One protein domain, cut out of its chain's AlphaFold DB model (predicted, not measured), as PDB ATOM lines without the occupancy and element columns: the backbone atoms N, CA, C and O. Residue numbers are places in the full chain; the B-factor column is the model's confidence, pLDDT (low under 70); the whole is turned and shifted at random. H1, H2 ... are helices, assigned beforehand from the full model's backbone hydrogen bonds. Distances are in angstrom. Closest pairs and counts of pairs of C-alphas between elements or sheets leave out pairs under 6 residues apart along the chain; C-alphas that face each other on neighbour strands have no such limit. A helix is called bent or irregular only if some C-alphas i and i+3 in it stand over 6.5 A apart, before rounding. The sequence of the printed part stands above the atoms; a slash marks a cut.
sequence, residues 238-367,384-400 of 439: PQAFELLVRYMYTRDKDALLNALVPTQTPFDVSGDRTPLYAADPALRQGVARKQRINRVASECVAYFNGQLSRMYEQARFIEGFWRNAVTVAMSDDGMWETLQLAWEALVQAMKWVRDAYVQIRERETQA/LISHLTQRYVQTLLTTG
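This is residues 238 to 367 and 384 to 400 of the 439 residues of an uncharacterized protein of Fomitopsis rosea (UniProt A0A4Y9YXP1). One long helix, H6, makes the length of the domain; H5 folds back beside its first part, while H2, H4 and H7 pack along H6 in that order, each crossing it. H1 makes a hairpin with H2 and packs on H5, residues 361 to 367 of H6 stick out, and a long loop leads to the little H3. The printed part has 147 residues with seven named helices, H1 to H7, and no named strand, an all-helix class. It is compact, with a radius of gyration of the C-alphas of 16.3 A, yet elongated, spanning 56 by 35 by 21 A.

H1, residues 238 to 250, begins at C-alpha (180.594, 170.310, 116.369); it is irregular, but only just, with C-alphas 239 and 242 6.7 A apart. H2 is residues 253 to 260, H3 281 to 284, H4 289 to 304 at 22.7 A and H5 308 to 327 at 28.4 A. H6, residues 333 to 367, measures 51.0 A and ends at C-alpha (224.839, 152.120, 105.284). H7, residues 384 to 399, measures 22.2 A.

The hub H6 touches H4 at a steep tilt of 62 degrees, closest C-alphas Ala 297 and Ala 345 at 4.5 A. H5 and H6 form a hairpin at 21 degrees. H4 and H7 touch at a shallow tilt of 16 degrees, opposite ways, closest C-alphas Ser 298 and Val 393 at 6.3 A. H3 touches no helix. O i to N i+4 pairs are all within hydrogen-bond range in H2, H4, H5, H6 and H7, 6 of 9 in H1; H3 is too short for one.

Residues 368 to 383 are not printed, with 16.3 A between C-alphas 367 and 384. The link H2 to H3 is long. Mean pLDDT of the printed part is 86.3; 28 residues are under 70, among them residues 267 to 285.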
ATOM      1  N   PRO A 238     181.378 170.444 115.133       96.94
ATOM      2  CA  PRO A 238     180.594 170.310 116.369       96.94
ATOM      3  C   PRO A 238     181.332 169.634 117.532       96.94
ATOM      4  O   PRO A 238     181.176 170.035 118.682       96.94
ATOM      5  N   GLN A 239     182.178 168.646 117.238       96.44
ATOM      6  CA  GLN A 239     182.921 167.870 118.232       96.44
ATOM      7  C   GLN A 239     183.959 168.712 118.993       96.44
ATOM      8  O   GLN A 239     184.255 168.419 120.147       96.44
ATOM      9  N   ALA A 240     184.485 169.781 118.386       97.06
ATOM     10  CA  ALA A 240     185.438 170.687 119.031       97.06
ATOM     11  C   ALA A 240     184.753 171.767 119.891       97.06
ATOM     12  O   ALA A 240     185.420 172.506 120.617       97.06
ATOM     13  N   PHE A 241     183.424 171.892 119.818       97.50
ATOM     14  CA  PHE A 241     182.710 172.980 120.483       97.50
ATOM     15  C   PHE A 241     182.623 172.815 122.002       97.50
ATOM     16  O   PHE A 241     182.653 173.811 122.718       97.50
ATOM     17  N   GLU A 242     182.582 171.583 122.516       96.62
ATOM     18  CA  GLU A 242     182.570 171.340 123.966       96.62
ATOM     19  C   GLU A 242     183.803 171.936 124.655       96.62
ATOM     20  O   GLU A 242     183.684 172.551 125.717       96.62
ATOM     21  N   LEU A 243     184.976 171.826 124.025       97.69
ATOM     22  CA  LEU A 243     186.202 172.422 124.545       97.69
ATOM     23  C   LEU A 243     186.118 173.955 124.579       97.69
ATOM     24  O   LEU A 243     186.534 174.573 125.558       97.69
ATOM     25  N   LEU A 244     185.533 174.566 123.543       98.19
ATOM     26  CA  LEU A 244     185.333 176.015 123.493       98.19
ATOM     27  C   LEU A 244     184.371 176.473 124.593       98.19
ATOM     28  O   LEU A 244     184.652 177.443 125.291       98.19
ATOM     29  N   VAL A 245     183.272 175.743 124.806       97.69
ATOM     30  CA  VAL A 245     182.324 176.014 125.895       97.69
ATOM     31  C   VAL A 245     182.997 175.883 127.253       97.69
ATOM     32  O   VAL A 245     182.851 176.777 128.083       97.69
ATOM     33  N   ARG A 246     183.790 174.831 127.479       97.50
ATOM     34  CA  ARG A 246     184.574 174.679 128.712       97.50
ATOM     35  C   ARG A 246     185.468 175.895 128.957       97.50
ATOM     36  O   ARG A 246     185.451 176.419 130.067       97.50
ATOM     37  N   TYR A 247     186.183 176.368 127.935       98.06
ATOM     38  CA  TYR A 247     186.999 177.576 128.052       98.06
ATOM     39  C   TYR A 247     186.158 178.824 128.352       98.06
ATOM     40  O   TYR A 247     186.532 179.598 129.223       98.06
ATOM     41  N   MET A 248     184.997 179.008 127.710       97.69
ATOM     42  CA  MET A 248     184.101 180.138 128.003       97.69
ATOM     43  C   MET A 248     183.650 180.172 129.472       97.69
ATOM     44  O   MET A 248     183.470 181.252 130.029       97.69
ATOM     45  N   TYR A 249     183.488 179.004 130.105       97.69
ATOM     46  CA  TYR A 249     183.196 178.925 131.535       97.69
ATOM     47  C   TYR A 249     184.414 179.211 132.402       97.69
ATOM     48  O   TYR A 249     184.270 179.906 133.392       97.69
ATOM     49  N   THR A 250     185.582 178.637 132.113       96.38
ATOM     50  CA  THR A 250     186.698 178.649 133.078       96.38
ATOM     51  C   THR A 250     187.756 179.709 132.801       96.38
ATOM     52  O   THR A 250     188.503 180.052 133.711       96.38
ATOM     53  N   ARG A 251     187.856 180.189 131.556       95.19
ATOM     54  CA  ARG A 251     188.964 181.002 131.014       95.19
ATOM     55  C   ARG A 251     190.352 180.441 131.348       95.19
ATOM     56  O   ARG A 251     191.338 181.166 131.440       95.19
ATOM     57  N   ASP A 252     190.418 179.124 131.517       93.31
ATOM     58  CA  ASP A 252     191.623 178.407 131.913       93.31
ATOM     59  C   ASP A 252     192.459 178.079 130.672       93.31
ATOM     60  O   ASP A 252     192.140 177.176 129.891       93.31
ATOM     61  N   LYS A 253     193.517 178.868 130.481       92.44
ATOM     62  CA  LYS A 253     194.432 178.781 129.338       92.44
ATOM     63  C   LYS A 253     195.288 177.520 129.381       92.44
ATOM     64  O   LYS A 253     195.542 176.933 128.334       92.44
ATOM     65  N   ASP A 254     195.700 177.082 130.567       89.50
ATOM     66  CA  ASP A 254     196.526 175.885 130.713       89.50
ATOM     67  C   ASP A 254     195.683 174.629 130.453       89.50
ATOM     68  O   ASP A 254     196.097 173.750 129.694       89.50
ATOM     69  N   ALA A 255     194.448 174.574 130.969       91.44
ATOM     70  CA  ALA A 255     193.515 173.497 130.635       91.44
ATOM     71  C   ALA A 255     193.153 173.478 129.142       91.44
ATOM     72  O   ALA A 255     193.018 172.396 128.564       91.44
ATOM     73  N   LEU A 256     193.008 174.649 128.508       95.69
ATOM     74  CA  LEU A 256     192.784 174.735 127.065       95.69
ATOM     75  C   LEU A 256     193.999 174.229 126.279       95.69
ATOM     76  O   LEU A 256     193.823 173.417 125.373       95.69
ATOM     77  N   LEU A 257     195.217 174.647 126.638       94.75
ATOM     78  CA  LEU A 257     196.444 174.177 125.993       94.75
ATOM     79  C   LEU A 257     196.572 172.653 126.092       94.75
ATOM     80  O   LEU A 257     196.766 172.004 125.068       94.75
ATOM     81  N   ASN A 258     196.408 172.091 127.293       92.25
ATOM     82  CA  ASN A 258     196.473 170.644 127.530       92.25
ATOM     83  C   ASN A 258     195.437 169.865 126.696       92.25
ATOM     84  O   ASN A 258     195.678 168.728 126.298       92.25
ATOM     85  N   ALA A 259     194.269 170.460 126.439       95.00
ATOM     86  CA  ALA A 259     193.217 169.833 125.645       95.00
ATOM     87  C   ALA A 259     193.436 169.970 124.129       95.00
ATOM     88  O   ALA A 259     193.081 169.065 123.374       95.00
ATOM     89  N   LEU A 260     194.005 171.091 123.673       97.06
ATOM     90  CA  LEU A 260     194.362 171.300 122.266       97.06
ATOM     91  C   LEU A 260     195.613 170.520 121.872       97.06
ATOM     92  O   LEU A 260     195.751 170.139 120.713       97.06
ATOM     93  N   VAL A 261     196.521 170.297 122.814       94.56
ATOM     94  CA  VAL A 261     197.804 169.651 122.577       94.56
ATOM     95  C   VAL A 261     198.060 168.639 123.687       94.56
ATOM     96  O   VAL A 261     198.567 169.007 124.748       94.56
ATOM     97  N   PRO A 262     197.706 167.363 123.459       89.69
ATOM     98  CA  PRO A 262     197.918 166.327 124.451       89.69
ATOM     99  C   PRO A 262     199.402 166.192 124.807       89.69
ATOM    100  O   PRO A 262     200.261 166.076 123.929       89.69
ATOM    101  N   THR A 263     199.695 166.192 126.102       85.31
ATOM    102  CA  THR A 263     201.042 166.043 126.662       85.31
ATOM    103  C   THR A 263     201.110 164.785 127.524       85.31
ATOM    104  O   THR A 263     200.089 164.320 128.036       85.31
ATOM    105  N   GLN A 264     202.298 164.189 127.683       82.38
ATOM    106  CA  GLN A 264     202.446 163.028 128.575       82.38
ATOM    107  C   GLN A 264     202.220 163.415 130.039       82.38
ATOM    108  O   GLN A 264     201.608 162.663 130.794       82.38
ATOM    109  N   THR A 265     202.699 164.599 130.422       79.00
ATOM    110  CA  THR A 265     202.482 165.173 131.750       79.00
ATOM    111  C   THR A 265     201.674 166.462 131.610       79.00
ATOM    112  O   THR A 265     202.160 167.401 130.967       79.00
ATOM    113  N   PRO A 266     200.467 166.543 132.200       73.75
ATOM    114  CA  PRO A 266     199.696 167.781 132.241       73.75
ATOM    115  C   PRO A 266     200.516 168.931 132.842       73.75
ATOM    116  O   PRO A 266     201.264 168.734 133.806       73.75
ATOM    117  N   PHE A 267     200.408 170.132 132.267       67.88
ATOM    118  CA  PHE A 267     201.228 171.275 132.694       67.88
ATOM    119  C   PHE A 267     200.953 171.762 134.131       67.88
ATOM    120  O   PHE A 267     201.815 172.421 134.705       67.88
ATOM    121  N   ASP A 268     199.804 171.414 134.711       64.56
ATOM    122  CA  ASP A 268     199.306 171.834 136.028       64.56
ATOM    123  C   ASP A 268     199.763 170.942 137.201       64.56
ATOM    124  O   ASP A 268     199.835 171.407 138.335       64.56
ATOM    125  N   VAL A 269     200.093 169.668 136.958       55.72
ATOM    126  CA  VAL A 269     200.346 168.677 138.033       55.72
ATOM    127  C   VAL A 269     201.785 168.700 138.561       55.72
ATOM    128  O   VAL A 269     202.075 168.226 139.658       55.72
ATOM    129  N   SER A 270     202.723 169.255 137.803       53.03
ATOM    130  CA  SER A 270     204.124 169.294 138.220       53.03
ATOM    131  C   SER A 270     204.351 170.488 139.147       53.03
ATOM    132  O   SER A 270     204.536 171.598 138.657       53.03
ATOM    133  N   GLY A 271     204.362 170.264 140.464       52.81
ATOM    134  CA  GLY A 271     204.512 171.282 141.522       52.81
ATOM    135  C   GLY A 271     205.798 172.127 141.511       52.81
ATOM    136  O   GLY A 271     206.099 172.771 142.506       52.81
ATOM    137  N   ASP A 272     206.533 172.131 140.401       56.94
ATOM    138  CA  ASP A 272     207.830 172.780 140.203       56.94
ATOM    139  C   ASP A 272     207.887 173.603 138.893       56.94
ATOM    140  O   ASP A 272     208.957 173.988 138.426       56.94
ATOM    141  N   ARG A 273     206.749 173.832 138.213       57.97
ATOM    142  CA  ARG A 273     206.734 174.413 136.856       57.97
ATOM    143  C   ARG A 273     206.097 175.802 136.792       57.97
ATOM    144  O   ARG A 273     204.942 176.004 137.147       57.97
ATOM    145  N   THR A 274     206.854 176.734 136.214       60.69
ATOM    146  CA  THR A 274     206.390 178.043 135.745       60.69
ATOM    147  C   THR A 274     205.199 177.872 134.789       60.69
ATOM    148  O   THR A 274     205.337 177.123 133.809       60.69
ATOM    149  N   PRO A 275     204.058 178.547 135.021       62.19
ATOM    150  CA  PRO A 275     202.903 178.470 134.130       62.19
ATOM    151  C   PRO A 275     203.276 178.938 132.717       62.19
ATOM    152  O   PRO A 275     203.814 180.031 132.526       62.19
ATOM    153  N   LEU A 276     202.995 178.104 131.707       67.62
ATOM    154  CA  LEU A 276     203.288 178.425 130.300       67.62
ATOM    155  C   LEU A 276     202.400 179.567 129.781       67.62
ATOM    156  O   LEU A 276     202.835 180.337 128.914       67.62
ATOM    157  N   TYR A 277     201.197 179.697 130.350       62.47
ATOM    158  CA  TYR A 277     200.263 180.798 130.139       62.47
ATOM    159  C   TYR A 277     199.877 181.472 131.455       62.47
ATOM    160  O   TYR A 277     198.700 181.607 131.781       62.47
ATOM    161  N   ALA A 278     200.859 181.980 132.197       58.19
ATOM    162  CA  ALA A 278     200.539 182.966 133.222       58.19
ATOM    163  C   ALA A 278     199.801 184.147 132.553       58.19
ATOM    164  O   ALA A 278     200.289 184.717 131.563       58.19
ATOM    165  N   ALA A 279     198.594 184.463 133.040       51.03
ATOM    166  CA  ALA A 279     197.767 185.537 132.491       51.03
ATOM    167  C   ALA A 279     198.504 186.882 132.527       51.03
ATOM    168  O   ALA A 279     198.416 187.644 131.570       51.03
ATOM    169  N   ASP A 280     199.292 187.096 133.577       57.62
ATOM    170  CA  ASP A 280     200.236 188.195 133.699       57.62
ATOM    171  C   ASP A 280     201.570 187.842 133.001       57.62
ATOM    172  O   ASP A 280     202.239 186.882 133.402       57.62
ATOM    173  N   PRO A 281     201.993 188.594 131.966       62.47
ATOM    174  CA  PRO A 281     203.310 188.453 131.350       62.47
ATOM    175  C   PRO A 281     204.475 188.513 132.345       62.47
ATOM    176  O   PRO A 281     205.471 187.819 132.136       62.47
ATOM    177  N   ALA A 282     204.349 189.276 133.437       64.38
ATOM    178  CA  ALA A 282     205.367 189.361 134.483       64.38
ATOM    179  C   ALA A 282     205.536 188.027 135.229       64.38
ATOM    180  O   ALA A 282     206.651 187.650 135.593       64.38
ATOM    181  N   LEU A 283     204.454 187.254 135.373       61.41
ATOM    182  CA  LEU A 283     204.479 185.922 135.984       61.41
ATOM    183  C   LEU A 283     205.048 184.836 135.055       61.41
ATOM    184  O   LEU A 283     205.366 183.744 135.521       61.41
ATOM    185  N   ARG A 284     205.245 185.116 133.756       66.19
ATOM    186  CA  ARG A 284     205.843 184.164 132.792       66.19
ATOM    187  C   ARG A 284     207.360 183.983 132.972       66.19
ATOM    188  O   ARG A 284     207.986 183.325 132.143       66.19
ATOM    189  N   GLN A 285     207.957 184.590 134.005       62.12
ATOM    190  CA  GLN A 285     209.391 184.536 134.340       62.12
ATOM    191  C   GLN A 285     210.330 184.793 133.141       62.12
ATOM    192  O   GLN A 285     211.435 184.265 133.084       62.12
ATOM    193  N   GLY A 286     209.893 185.576 132.146       70.31
ATOM    194  CA  GLY A 286     210.711 185.892 130.971       70.31
ATOM    195  C   GLY A 286     210.984 184.723 130.013       70.31
ATOM    196  O   GLY A 286     211.873 184.843 129.172       70.31
ATOM    197  N   VAL A 287     210.244 183.606 130.084       81.12
ATOM    198  CA  VAL A 287     210.441 182.492 129.139       81.12
ATOM    199  C   VAL A 287     210.073 182.940 127.724       81.12
ATOM    200  O   VAL A 287     208.917 183.267 127.426       81.12
ATOM    201  N   ALA A 288     211.057 182.928 126.825       86.50
ATOM    202  CA  ALA A 288     210.866 183.373 125.453       86.50
ATOM    203  C   ALA A 288     209.823 182.501 124.734       86.50
ATOM    204  O   ALA A 288     209.763 181.282 124.905       86.50
ATOM    205  N   ARG A 289     209.017 183.110 123.855       88.94
ATOM    206  CA  ARG A 289     207.957 182.416 123.099       88.94
ATOM    207  C   ARG A 289     208.459 181.154 122.386       88.94
ATOM    208  O   ARG A 289     207.828 180.109 122.499       88.94
ATOM    209  N   LYS A 290     209.625 181.228 121.739       90.12
ATOM    210  CA  LYS A 290     210.273 180.090 121.063       90.12
ATOM    211  C   LYS A 290     210.562 178.921 122.015       90.12
ATOM    212  O   LYS A 290     210.347 177.772 121.649       90.12
ATOM    213  N   GLN A 291     210.990 179.203 123.245       89.44
ATOM    214  CA  GLN A 291     211.231 178.165 124.255       89.44
ATOM    215  C   GLN A 291     209.921 177.497 124.691       89.44
ATOM    216  O   GLN A 291     209.884 176.277 124.839       89.44
ATOM    217  N   ARG A 292     208.831 178.269 124.828       89.81
ATOM    218  CA  ARG A 292     207.497 177.710 125.115       89.81
ATOM    219  C   ARG A 292     207.032 176.769 123.997       89.81
ATOM    220  O   ARG A 292     206.626 175.652 124.299       89.81
ATOM    221  N   ILE A 293     207.168 177.182 122.731       93.00
ATOM    222  CA  ILE A 293     206.846 176.351 121.554       93.00
ATOM    223  C   ILE A 293     207.646 175.051 121.587       93.00
ATOM    224  O   ILE A 293     207.058 173.977 121.532       93.00
ATOM    225  N   ASN A 294     208.971 175.135 121.743       92.00
ATOM    226  CA  ASN A 294     209.843 173.960 121.754       92.00
ATOM    227  C   ASN A 294     209.495 172.989 122.889       92.00
ATOM    228  O   ASN A 294     209.497 171.775 122.691       92.00
ATOM    229  N   ARG A 295     209.167 173.514 124.074       90.38
ATOM    230  CA  ARG A 295     208.766 172.694 125.216       90.38
ATOM    231  C   ARG A 295     207.458 171.952 124.946       90.38
ATOM    232  O   ARG A 295     207.401 170.747 125.161       90.38
ATOM    233  N   VAL A 296     206.429 172.642 124.450       92.50
ATOM    234  CA  VAL A 296     205.146 172.001 124.113       92.50
ATOM    235  C   VAL A 296     205.331 171.001 122.965       92.50
ATOM    236  O   VAL A 296     204.848 169.878 123.059       92.50
ATOM    237  N   ALA A 297     206.100 171.354 121.930       94.12
ATOM    238  CA  ALA A 297     206.401 170.477 120.798       94.12
ATOM    239  C   ALA A 297     207.099 169.179 121.240       94.12
ATOM    240  O   ALA A 297     206.746 168.097 120.773       94.12
ATOM    241  N   SER A 298     208.038 169.265 122.186       91.88
ATOM    242  CA  SER A 298     208.707 168.098 122.776       91.88
ATOM    243  C   SER A 298     207.712 167.128 123.409       91.88
ATOM    244  O   SER A 298     207.750 165.923 123.155       91.88
ATOM    245  N   GLU A 299     206.797 167.656 124.221       91.69
ATOM    246  CA  GLU A 299     205.762 166.868 124.893       91.69
ATOM    247  C   GLU A 299     204.779 166.257 123.880       91.69
ATOM    248  O   GLU A 299     204.358 165.116 124.063       91.69
ATOM    249  N   CYS A 300     204.479 166.952 122.772       93.75
ATOM    250  CA  CYS A 300     203.673 166.403 121.671       93.75
ATOM    251  C   CYS A 300     204.333 165.173 121.052       93.75
ATOM    252  O   CYS A 300     203.696 164.134 120.878       93.75
ATOM    253  N   VAL A 301     205.617 165.296 120.688       93.81
ATOM    254  CA  VAL A 301     206.394 164.202 120.093       93.81
ATOM    255  C   VAL A 301     206.356 162.984 121.002       93.81
ATOM    256  O   VAL A 301     206.081 161.878 120.530       93.81
ATOM    257  N   ALA A 302     206.595 163.203 122.295       91.56
ATOM    258  CA  ALA A 302     206.565 162.156 123.298       91.56
ATOM    259  C   ALA A 302     205.164 161.535 123.416       91.56
ATOM    260  O   ALA A 302     205.035 160.313 123.392       91.56
ATOM    261  N   TYR A 303     204.099 162.338 123.488       94.06
ATOM    262  CA  TYR A 303     202.724 161.844 123.623       94.06
ATOM    263  C   TYR A 303     202.293 160.969 122.438       94.06
ATOM    264  O   TYR A 303     201.725 159.890 122.619       94.06
ATOM    265  N   PHE A 304     202.591 161.405 121.212       93.88
ATOM    266  CA  PHE A 304     202.230 160.669 120.001       93.88
ATOM    267  C   PHE A 304     203.248 159.587 119.617       93.88
ATOM    268  O   PHE A 304     203.040 158.905 118.617       93.88
ATOM    269  N   ASN A 305     204.337 159.407 120.376       92.31
ATOM    270  CA  ASN A 305     205.437 158.491 120.049       92.31
ATOM    271  C   ASN A 305     205.978 158.685 118.617       92.31
ATOM    272  O   ASN A 305     206.260 157.714 117.918       92.31
ATOM    273  N   GLY A 306     206.049 159.934 118.143       89.38
ATOM    274  CA  GLY A 306     206.469 160.252 116.769       89.38
ATOM    275  C   GLY A 306     205.505 159.793 115.658       89.38
ATOM    276  O   GLY A 306     205.891 159.758 114.486       89.38
ATOM    277  N   GLN A 307     204.256 159.433 115.982       90.69
ATOM    278  CA  GLN A 307     203.251 159.041 114.987       90.69
ATOM    279  C   GLN A 307     202.649 160.269 114.299       90.69
ATOM    280  O   GLN A 307     201.723 160.907 114.807       90.69
ATOM    281  N   LEU A 308     203.157 160.574 113.105       91.38
ATOM    282  CA  LEU A 308     202.777 161.765 112.346       91.38
ATOM    283  C   LEU A 308     201.283 161.788 111.960       91.38
ATOM    284  O   LEU A 308     200.661 162.845 111.983       91.38
ATOM    285  N   SER A 309     200.678 160.631 111.670       91.31
ATOM    286  CA  SER A 309     199.244 160.516 111.349       91.31
ATOM    287  C   SER A 309     198.344 161.047 112.471       91.31
ATOM    288  O   SER A 309     197.445 161.846 112.217       91.31
ATOM    289  N   ARG A 310     198.636 160.687 113.725       94.12
ATOM    290  CA  ARG A 310     197.890 161.165 114.900       94.12
ATOM    291  C   ARG A 310     198.099 162.656 115.156       94.12
ATOM    292  O   ARG A 310     197.175 163.338 115.592       94.12
ATOM    293  N   MET A 311     199.284 163.185 114.845       95.38
ATOM    294  CA  MET A 311     199.533 164.628 114.905       95.38
ATOM    295  C   MET A 311     198.704 165.394 113.865       95.38
ATOM    296  O   MET A 311     198.158 166.444 114.193       95.38
ATOM    297  N   TYR A 312     198.530 164.859 112.651       95.19
ATOM    298  CA  TYR A 312     197.635 165.461 111.653       95.19
ATOM    299  C   TYR A 312     196.160 165.419 112.078       95.19
ATOM    300  O   TYR A 312     195.434 166.388 111.855       95.19
ATOM    301  N   GLU A 313     195.703 164.331 112.706       94.94
ATOM    302  CA  GLU A 313     194.354 164.263 113.292       94.94
ATOM    303  C   GLU A 313     194.161 165.344 114.361       94.94
ATOM    304  O   GLU A 313     193.150 166.052 114.354       94.94
ATOM    305  N   GLN A 314     195.161 165.534 115.226       97.06
ATOM    306  CA  GLN A 314     195.142 166.601 116.221       97.06
ATOM    307  C   GLN A 314     195.146 167.991 115.569       97.06
ATOM    308  O   GLN A 314     194.394 168.865 115.994       97.06
ATOM    309  N   ALA A 315     195.923 168.198 114.502       97.12
ATOM    310  CA  ALA A 315     195.949 169.466 113.774       97.12
ATOM    311  C   ALA A 315     194.566 169.791 113.190       97.12
ATOM    312  O   ALA A 315     194.070 170.902 113.366       97.12
ATOM    313  N   ARG A 316     193.878 168.805 112.596       96.44
ATOM    314  CA  ARG A 316     192.489 168.960 112.126       96.44
ATOM    315  C   ARG A 316     191.524 169.318 113.255       96.44
ATOM    316  O   ARG A 316     190.598 170.100 113.040       96.44
ATOM    317  N   PHE A 317     191.721 168.763 114.450       97.56
ATOM    318  CA  PHE A 317     190.918 169.119 115.617       97.56
ATOM    319  C   PHE A 317     191.145 170.576 116.048       97.56
ATOM    320  O   PHE A 317     190.168 171.305 116.231       97.56
ATOM    321  N   ILE A 318     192.405 171.026 116.149       97.88
ATOM    322  CA  ILE A 318     192.748 172.421 116.484       97.88
ATOM    323  C   ILE A 318     192.193 173.383 115.424       97.88
ATOM    324  O   ILE A 318     191.606 174.409 115.766       97.88
ATOM    325  N   GLU A 319     192.307 173.038 114.142       97.62
ATOM    326  CA  GLU A 319     191.717 173.825 113.058       97.62
ATOM    327  C   GLU A 319     190.186 173.895 113.189       97.62
ATOM    328  O   GLU A 319     189.591 174.965 113.066       97.62
ATOM    329  N   GLY A 320     189.526 172.777 113.497       97.25
ATOM    330  CA  GLY A 320     188.091 172.745 113.773       97.25
ATOM    331  C   GLY A 320     187.691 173.638 114.952       97.25
ATOM    332  O   GLY A 320     186.693 174.356 114.873       97.25
ATOM    333  N   PHE A 321     188.492 173.646 116.020       98.44
ATOM    334  CA  PHE A 321     188.326 174.554 117.154       98.44
ATOM    335  C   PHE A 321     188.465 176.024 116.726       98.44
ATOM    336  O   PHE A 321     187.579 176.825 117.030       98.44
ATOM    337  N   TRP A 322     189.510 176.364 115.962       98.56
ATOM    338  CA  TRP A 322     189.714 177.701 115.385       98.56
ATOM    339  C   TRP A 322     188.502 178.140 114.552       98.56
ATOM    340  O   TRP A 322     187.931 179.202 114.800       98.56
ATOM    341  N   ARG A 323     188.021 177.291 113.632       98.19
ATOM    342  CA  ARG A 323     186.842 177.579 112.793       98.19
ATOM    343  C   ARG A 323     185.586 177.824 113.626       98.19
ATOM    344  O   ARG A 323     184.820 178.740 113.324       98.19
ATOM    345  N   ASN A 324     185.364 177.044 114.683       98.38
ATOM    346  CA  ASN A 324     184.246 177.270 115.599       98.38
ATOM    347  C   ASN A 324     184.376 178.613 116.330       98.38
ATOM    348  O   ASN A 324     183.402 179.361 116.386       98.38
ATOM    349  N   ALA A 325     185.568 178.939 116.842       98.56
ATOM    350  CA  ALA A 325     185.841 180.202 117.526       98.56
ATOM    351  C   ALA A 325     185.616 181.417 116.608       98.56
ATOM    352  O   ALA A 325     185.003 182.400 117.025       98.56
ATOM    353  N   VAL A 326     186.027 181.328 115.339       98.44
ATOM    354  CA  VAL A 326     185.727 182.340 114.308       98.44
ATOM    355  C   VAL A 326     184.224 182.432 114.035       98.44
ATOM    356  O   VAL A 326     183.675 183.528 113.906       98.44
ATOM    357  N   THR A 327     183.538 181.288 113.968       97.88
ATOM    358  CA  THR A 327     182.097 181.227 113.679       97.88
ATOM    359  C   THR A 327     181.286 181.971 114.736       97.88
ATOM    360  O   THR A 327     180.432 182.779 114.374       97.88
ATOM    361  N   VAL A 328     181.601 181.783 116.020       97.94
ATOM    362  CA  VAL A 328     180.936 182.486 117.136       97.94
ATOM    363  C   VAL A 328     181.523 183.866 117.438       97.94
ATOM    364  O   VAL A 328     181.044 184.564 118.328       97.94
ATOM    365  N   ALA A 329     182.564 184.266 116.702       98.19
ATOM    366  CA  ALA A 329     183.345 185.470 116.954       98.19
ATOM    367  C   ALA A 329     183.798 185.577 118.423       98.19
ATOM    368  O   ALA A 329     183.462 186.527 119.127       98.19
ATOM    369  N   MET A 330     184.540 184.572 118.897       98.06
ATOM    370  CA  MET A 330     185.059 184.537 120.266       98.06
ATOM    371  C   MET A 330     185.960 185.752 120.546       98.06
ATOM    372  O   MET A 330     186.971 185.961 119.869       98.06
ATOM    373  N   SER A 331     185.617 186.530 121.572       96.38
ATOM    374  CA  SER A 331     186.300 187.776 121.936       96.38
ATOM    375  C   SER A 331     187.148 187.602 123.199       96.38
ATOM    376  O   SER A 331     186.806 188.116 124.260       96.38
ATOM    377  N   ASP A 332     188.259 186.871 123.097       96.38
ATOM    378  CA  ASP A 332     189.186 186.671 124.216       96.38
ATOM    379  C   ASP A 332     190.628 186.507 123.717       96.38
ATOM    380  O   ASP A 332     190.971 185.491 123.115       96.38
ATOM    381  N   ASP A 333     191.482 187.505 123.958       95.12
ATOM    382  CA  ASP A 333     192.872 187.499 123.475       95.12
ATOM    383  C   ASP A 333     193.702 186.366 124.084       95.12
ATOM    384  O   ASP A 333     194.574 185.802 123.425       95.12
ATOM    385  N   GLY A 334     193.392 185.989 125.327       93.56
ATOM    386  CA  GLY A 334     194.042 184.881 126.012       93.56
ATOM    387  C   GLY A 334     193.834 183.551 125.296       93.56
ATOM    388  O   GLY A 334     194.789 182.806 125.114       93.56
ATOM    389  N   MET A 335     192.612 183.295 124.836       96.81
ATOM    390  CA  MET A 335     192.225 182.117 124.067       96.81
ATOM    391  C   MET A 335     192.985 182.065 122.748       96.81
ATOM    392  O   MET A 335     193.551 181.028 122.409       96.81
ATOM    393  N   TRP A 336     193.022 183.188 122.022       97.06
ATOM    394  CA  TRP A 336     193.706 183.285 120.734       97.06
ATOM    395  C   TRP A 336     195.223 183.106 120.877       97.06
ATOM    396  O   TRP A 336     195.816 182.381 120.079       97.06
ATOM    397  N   GLU A 337     195.850 183.678 121.916       94.31
ATOM    398  CA  GLU A 337     197.260 183.403 122.240       94.31
ATOM    399  C   GLU A 337     197.459 181.907 122.530       94.31
ATOM    400  O   GLU A 337     198.400 181.301 122.009       94.31
ATOM    401  N   THR A 338     196.546 181.307 123.311       95.19
ATOM    402  CA  THR A 338     196.580 179.882 123.660       95.19
ATOM    403  C   THR A 338     196.516 178.969 122.444       95.19
ATOM    404  O   THR A 338     197.325 178.050 122.293       95.19
ATOM    405  N   LEU A 339     195.570 179.258 121.560       97.44
ATOM    406  CA  LEU A 339     195.337 178.548 120.317       97.44
ATOM    407  C   LEU A 339     196.533 178.668 119.358       97.44
ATOM    408  O   LEU A 339     196.936 177.672 118.760       97.44
ATOM    409  N   GLN A 340     197.148 179.851 119.258       96.25
ATOM    410  CA  GLN A 340     198.300 180.067 118.384       96.25
ATOM    411  C   GLN A 340     199.531 179.271 118.835       96.25
ATOM    412  O   GLN A 340     200.152 178.601 118.012       96.25
ATOM    413  N   LEU A 341     199.902 179.310 120.122       94.88
ATOM    414  CA  LEU A 341     201.066 178.533 120.576       94.88
ATOM    415  C   LEU A 341     200.761 177.021 120.592       94.88
ATOM    416  O   LEU A 341     201.664 176.237 120.317       94.88
ATOM    417  N   ALA A 342     199.506 176.600 120.796       96.94
ATOM    418  CA  ALA A 342     199.098 175.208 120.580       96.94
ATOM    419  C   ALA A 342     199.360 174.741 119.133       96.94
ATOM    420  O   ALA A 342     199.992 173.705 118.914       96.94
ATOM    421  N   TRP A 343     198.912 175.529 118.151       97.81
ATOM    422  CA  TRP A 343     199.101 175.244 116.728       97.81
ATOM    423  C   TRP A 343     200.579 175.180 116.337       97.81
ATOM    424  O   TRP A 343     201.036 174.179 115.785       97.81
ATOM    425  N   GLU A 344     201.347 176.218 116.667       96.56
ATOM    426  CA  GLU A 344     202.763 176.294 116.305       96.56
ATOM    427  C   GLU A 344     203.592 175.183 116.948       96.56
ATOM    428  O   GLU A 344     204.480 174.633 116.300       96.56
ATOM    429  N   ALA A 345     203.297 174.816 118.198       96.31
ATOM    430  CA  ALA A 345     203.975 173.708 118.857       96.31
ATOM    431  C   ALA A 345     203.697 172.369 118.164       96.31
ATOM    432  O   ALA A 345     204.626 171.589 117.949       96.31
ATOM    433  N   LEU A 346     202.450 172.115 117.758       97.19
ATOM    434  CA  LEU A 346     202.104 170.901 117.022       97.19
ATOM    435  C   LEU A 346     202.764 170.873 115.636       97.19
ATOM    436  O   LEU A 346     203.325 169.849 115.245       97.19
ATOM    437  N   VAL A 347     202.760 171.994 114.906       96.81
ATOM    438  CA  VAL A 347     203.451 172.110 113.610       96.81
ATOM    439  C   VAL A 347     204.958 171.902 113.766       96.81
ATOM    440  O   VAL A 347     205.559 171.162 112.988       96.81
ATOM    441  N   GLN A 348     205.571 172.491 114.794       95.81
ATOM    442  CA  GLN A 348     206.989 172.307 115.090       95.81
ATOM    443  C   GLN A 348     207.318 170.844 115.422       95.81
ATOM    444  O   GLN A 348     208.317 170.321 114.926       95.81
ATOM    445  N   ALA A 349     206.464 170.165 116.193       95.31
ATOM    446  CA  ALA A 349     206.600 168.740 116.486       95.31
ATOM    447  C   ALA A 349     206.524 167.883 115.212       95.31
ATOM    448  O   ALA A 349     207.360 167.001 115.011       95.31
ATOM    449  N   MET A 350     205.570 168.171 114.319       95.25
ATOM    450  CA  MET A 350     205.443 167.481 113.030       95.25
ATOM    451  C   MET A 350     206.680 167.675 112.144       95.25
ATOM    452  O   MET A 350     207.120 166.718 111.505       95.25
ATOM    453  N   LYS A 351     207.256 168.886 112.123       94.31
ATOM    454  CA  LYS A 351     208.512 169.178 111.413       94.31
ATOM    455  C   LYS A 351     209.665 168.341 111.971       94.31
ATOM    456  O   LYS A 351     210.280 167.599 111.217       94.31
ATOM    457  N   TRP A 352     209.876 168.351 113.290       94.38
ATOM    458  CA  TRP A 352     210.937 167.562 113.933       94.38
ATOM    459  C   TRP A 352     210.845 166.068 113.636       94.38
ATOM    460  O   TRP A 352     211.848 165.430 113.330       94.38
ATOM    461  N   VAL A 353     209.637 165.509 113.712       92.69
ATOM    462  CA  VAL A 353     209.396 164.093 113.419       92.69
ATOM    463  C   VAL A 353     209.730 163.780 111.959       92.69
ATOM    464  O   VAL A 353     210.404 162.793 111.681       92.69
ATOM    465  N   ARG A 354     209.301 164.632 111.023       91.56
ATOM    466  CA  ARG A 354     209.591 164.482 109.592       91.56
ATOM    467  C   ARG A 354     211.087 164.553 109.294       91.56
ATOM    468  O   ARG A 354     211.596 163.684 108.593       91.56
ATOM    469  N   ASP A 355     211.779 165.537 109.857       89.94
ATOM    470  CA  ASP A 355     213.222 165.709 109.674       89.94
ATOM    471  C   ASP A 355     213.986 164.495 110.224       89.94
ATOM    472  O   ASP A 355     214.921 164.004 109.590       89.94
ATOM    473  N   ALA A 356     213.542 163.942 111.359       88.88
ATOM    474  CA  ALA A 356     214.102 162.712 111.912       88.88
ATOM    475  C   ALA A 356     213.912 161.507 110.972       88.88
ATOM    476  O   ALA A 356     214.848 160.727 110.797       88.88
ATOM    477  N   TYR A 357     212.744 161.359 110.330       87.44
ATOM    478  CA  TYR A 357     212.520 160.302 109.333       87.44
ATOM    479  C   TYR A 357     213.456 160.429 108.125       87.44
ATOM    480  O   TYR A 357     214.020 159.424 107.691       87.44
ATOM    481  N   VAL A 358     213.656 161.647 107.607       88.19
ATOM    482  CA  VAL A 358     214.575 161.901 106.483       88.19
ATOM    483  C   VAL A 358     216.003 161.503 106.857       88.19
ATOM    484  O   VAL A 358     216.623 160.714 106.146       88.19
ATOM    485  N   GLN A 359     216.490 161.940 108.021       88.62
ATOM    486  CA  GLN A 359     217.839 161.606 108.493       88.62
ATOM    487  C   GLN A 359     218.045 160.100 108.711       88.62
ATOM    488  O   GLN A 359     219.127 159.577 108.442       88.62
ATOM    489  N   ILE A 360     217.034 159.386 109.221       86.56
ATOM    490  CA  ILE A 360     217.100 157.925 109.386       86.56
ATOM    491  C   ILE A 360     217.250 157.257 108.016       86.56
ATOM    492  O   ILE A 360     218.149 156.439 107.839       86.56
ATOM    493  N   ARG A 361     216.435 157.660 107.036       86.69
ATOM    494  CA  ARG A 361     216.465 157.109 105.676       86.69
ATOM    495  C   ARG A 361     217.793 157.374 104.965       86.69
ATOM    496  O   ARG A 361     218.329 156.481 104.308       86.69
ATOM    497  N   GLU A 362     218.345 158.576 105.103       89.44
ATOM    498  CA  GLU A 362     219.654 158.927 104.539       89.44
ATOM    499  C   GLU A 362     220.767 158.049 105.120       89.44
ATOM    500  O   GLU A 362     221.574 157.499 104.372       89.44
ATOM    501  N   ARG A 363     220.774 157.842 106.443       88.62
ATOM    502  CA  ARG A 363     221.753 156.968 107.111       88.62
ATOM    503  C   ARG A 363     221.608 155.506 106.706       88.62
ATOM    504  O   ARG A 363     222.611 154.815 106.569       88.62
ATOM    505  N   GLU A 364     220.382 155.030 106.519       86.12
ATOM    506  CA  GLU A 364     220.125 153.671 106.034       86.12
ATOM    507  C   GLU A 364     220.616 153.484 104.594       86.12
ATOM    508  O   GLU A 364     221.234 152.464 104.297       86.12
ATOM    509  N   THR A 365     220.419 154.485 103.732       87.69
ATOM    510  CA  THR A 365     220.910 154.473 102.343       87.69
ATOM    511  C   THR A 365     222.443 154.461 102.310       87.69
ATOM    512  O   THR A 365     223.042 153.587 101.691       87.69
ATOM    513  N   GLN A 366     223.091 155.335 103.090       89.69
ATOM    514  CA  GLN A 366     224.555 155.363 103.222       89.69
ATOM    515  C   GLN A 366     225.121 154.041 103.775       89.69
ATOM    516  O   GLN A 366     226.168 153.567 103.331       89.69
ATOM    517  N   ALA A 367     224.430 153.410 104.732       87.12
ATOM    518  CA  ALA A 367     224.839 152.120 105.284       87.12
ATOM    519  C   ALA A 367     224.703 150.971 104.267       87.12
ATOM    520  O   ALA A 367     225.529 150.055 104.279       87.12
ATOM    521  N   LEU A 384     212.980 153.419 117.883       69.50
ATOM    522  CA  LEU A 384     214.163 154.154 117.435       69.50
ATOM    523  C   LEU A 384     213.803 155.591 117.045       69.50
ATOM    524  O   LEU A 384     214.513 156.510 117.438       69.50
ATOM    525  N   ILE A 385     212.685 155.792 116.341       67.31
ATOM    526  CA  ILE A 385     212.195 157.132 115.975       67.31
ATOM    527  C   ILE A 385     211.866 157.937 117.227       67.31
ATOM    528  O   ILE A 385     212.325 159.068 117.359       67.31
ATOM    529  N   SER A 386     211.142 157.346 118.180       67.50
ATOM    530  CA  SER A 386     210.830 158.006 119.451       67.50
ATOM    531  C   SER A 386     212.108 158.415 120.196       67.50
ATOM    532  O   SER A 386     212.272 159.580 120.552       67.50
ATOM    533  N   HIS A 387     213.078 157.503 120.325       74.81
ATOM    534  CA  HIS A 387     214.347 157.781 120.999       74.81
ATOM    535  C   HIS A 387     215.207 158.828 120.265       74.81
ATOM    536  O   HIS A 387     215.807 159.698 120.897       74.81
ATOM    537  N   LEU A 388     215.298 158.766 118.933       72.88
ATOM    538  CA  LEU A 388     216.055 159.740 118.139       72.88
ATOM    539  C   LEU A 388     215.398 161.115 118.167       72.88
ATOM    540  O   LEU A 388     216.107 162.107 118.314       72.88
ATOM    541  N   THR A 389     214.067 161.178 118.112       69.38
ATOM    542  CA  THR A 389     213.351 162.451 118.227       69.38
ATOM    543  C   THR A 389     213.523 163.024 119.631       69.38
ATOM    544  O   THR A 389     213.849 164.195 119.761       69.38
ATOM    545  N   GLN A 390     213.438 162.209 120.690       73.75
ATOM    546  CA  GLN A 390     213.741 162.659 122.054       73.75
ATOM    547  C   GLN A 390     215.173 163.187 122.189       73.75
ATOM    548  O   GLN A 390     215.368 164.246 122.776       73.75
ATOM    549  N   ARG A 391     216.176 162.507 121.616       77.06
ATOM    550  CA  ARG A 391     217.562 163.002 121.621       77.06
ATOM    551  C   ARG A 391     217.713 164.305 120.847       77.06
ATOM    552  O   ARG A 391     218.322 165.230 121.367       77.06
ATOM    553  N   TYR A 392     217.151 164.382 119.644       68.69
ATOM    554  CA  TYR A 392     217.189 165.580 118.809       68.69
ATOM    555  C   TYR A 392     216.559 166.777 119.530       68.69
ATOM    556  O   TYR A 392     217.150 167.852 119.607       68.69
ATOM    557  N   VAL A 393     215.401 166.562 120.151       67.94
ATOM    558  CA  VAL A 393     214.706 167.582 120.933       67.94
ATOM    559  C   VAL A 393     215.489 167.964 122.184       67.94
ATOM    560  O   VAL A 393     215.627 169.151 122.468       67.94
ATOM    561  N   GLN A 394     216.070 166.996 122.896       75.06
ATOM    562  CA  GLN A 394     216.918 167.278 124.050       75.06
ATOM    563  C   GLN A 394     218.125 168.130 123.650       75.06
ATOM    564  O   GLN A 394     218.438 169.089 124.347       75.06
ATOM    565  N   THR A 395     218.764 167.835 122.513       74.50
ATOM    566  CA  THR A 395     219.850 168.656 121.967       74.50
ATOM    567  C   THR A 395     219.369 170.072 121.651       74.50
ATOM    568  O   THR A 395     220.015 171.023 122.070       74.50
ATOM    569  N   LEU A 396     218.215 170.237 120.993       64.44
ATOM    570  CA  LEU A 396     217.650 171.564 120.706       64.44
ATOM    571  C   LEU A 396     217.316 172.367 121.973       64.44
ATOM    572  O   LEU A 396     217.452 173.592 121.982       64.44
ATOM    573  N   LEU A 397     216.857 171.696 123.030       66.88
ATOM    574  CA  LEU A 397     216.516 172.333 124.302       66.88
ATOM    575  C   LEU A 397     217.761 172.732 125.107       66.88
ATOM    576  O   LEU A 397     217.736 173.778 125.750       66.88
ATOM    577  N   THR A 398     218.837 171.940 125.076       74.12
ATOM    578  CA  THR A 398     220.051 172.208 125.866       74.12
ATOM    579  C   THR A 398     221.002 173.191 125.200       74.12
ATOM    580  O   THR A 398     221.622 173.991 125.897       74.12
ATOM    581  N   THR A 399     221.135 173.163 123.873       71.06
ATOM    582  CA  THR A 399     222.107 174.023 123.183       71.06
ATOM    583  C   THR A 399     221.586 175.439 122.967       71.06
ATOM    584  O   THR A 399     222.379 176.336 122.698       71.06
ATOM    585  N   GLY A 400     220.264 175.660 123.011       56.28
ATOM    586  CA  GLY A 400     219.636 176.945 122.664       56.28
ATOM    587  C   GLY A 400     219.862 177.385 121.207       56.28
ATOM    588  O   GLY A 400     219.255 178.353 120.746       56.28
TER     589      GLY A 400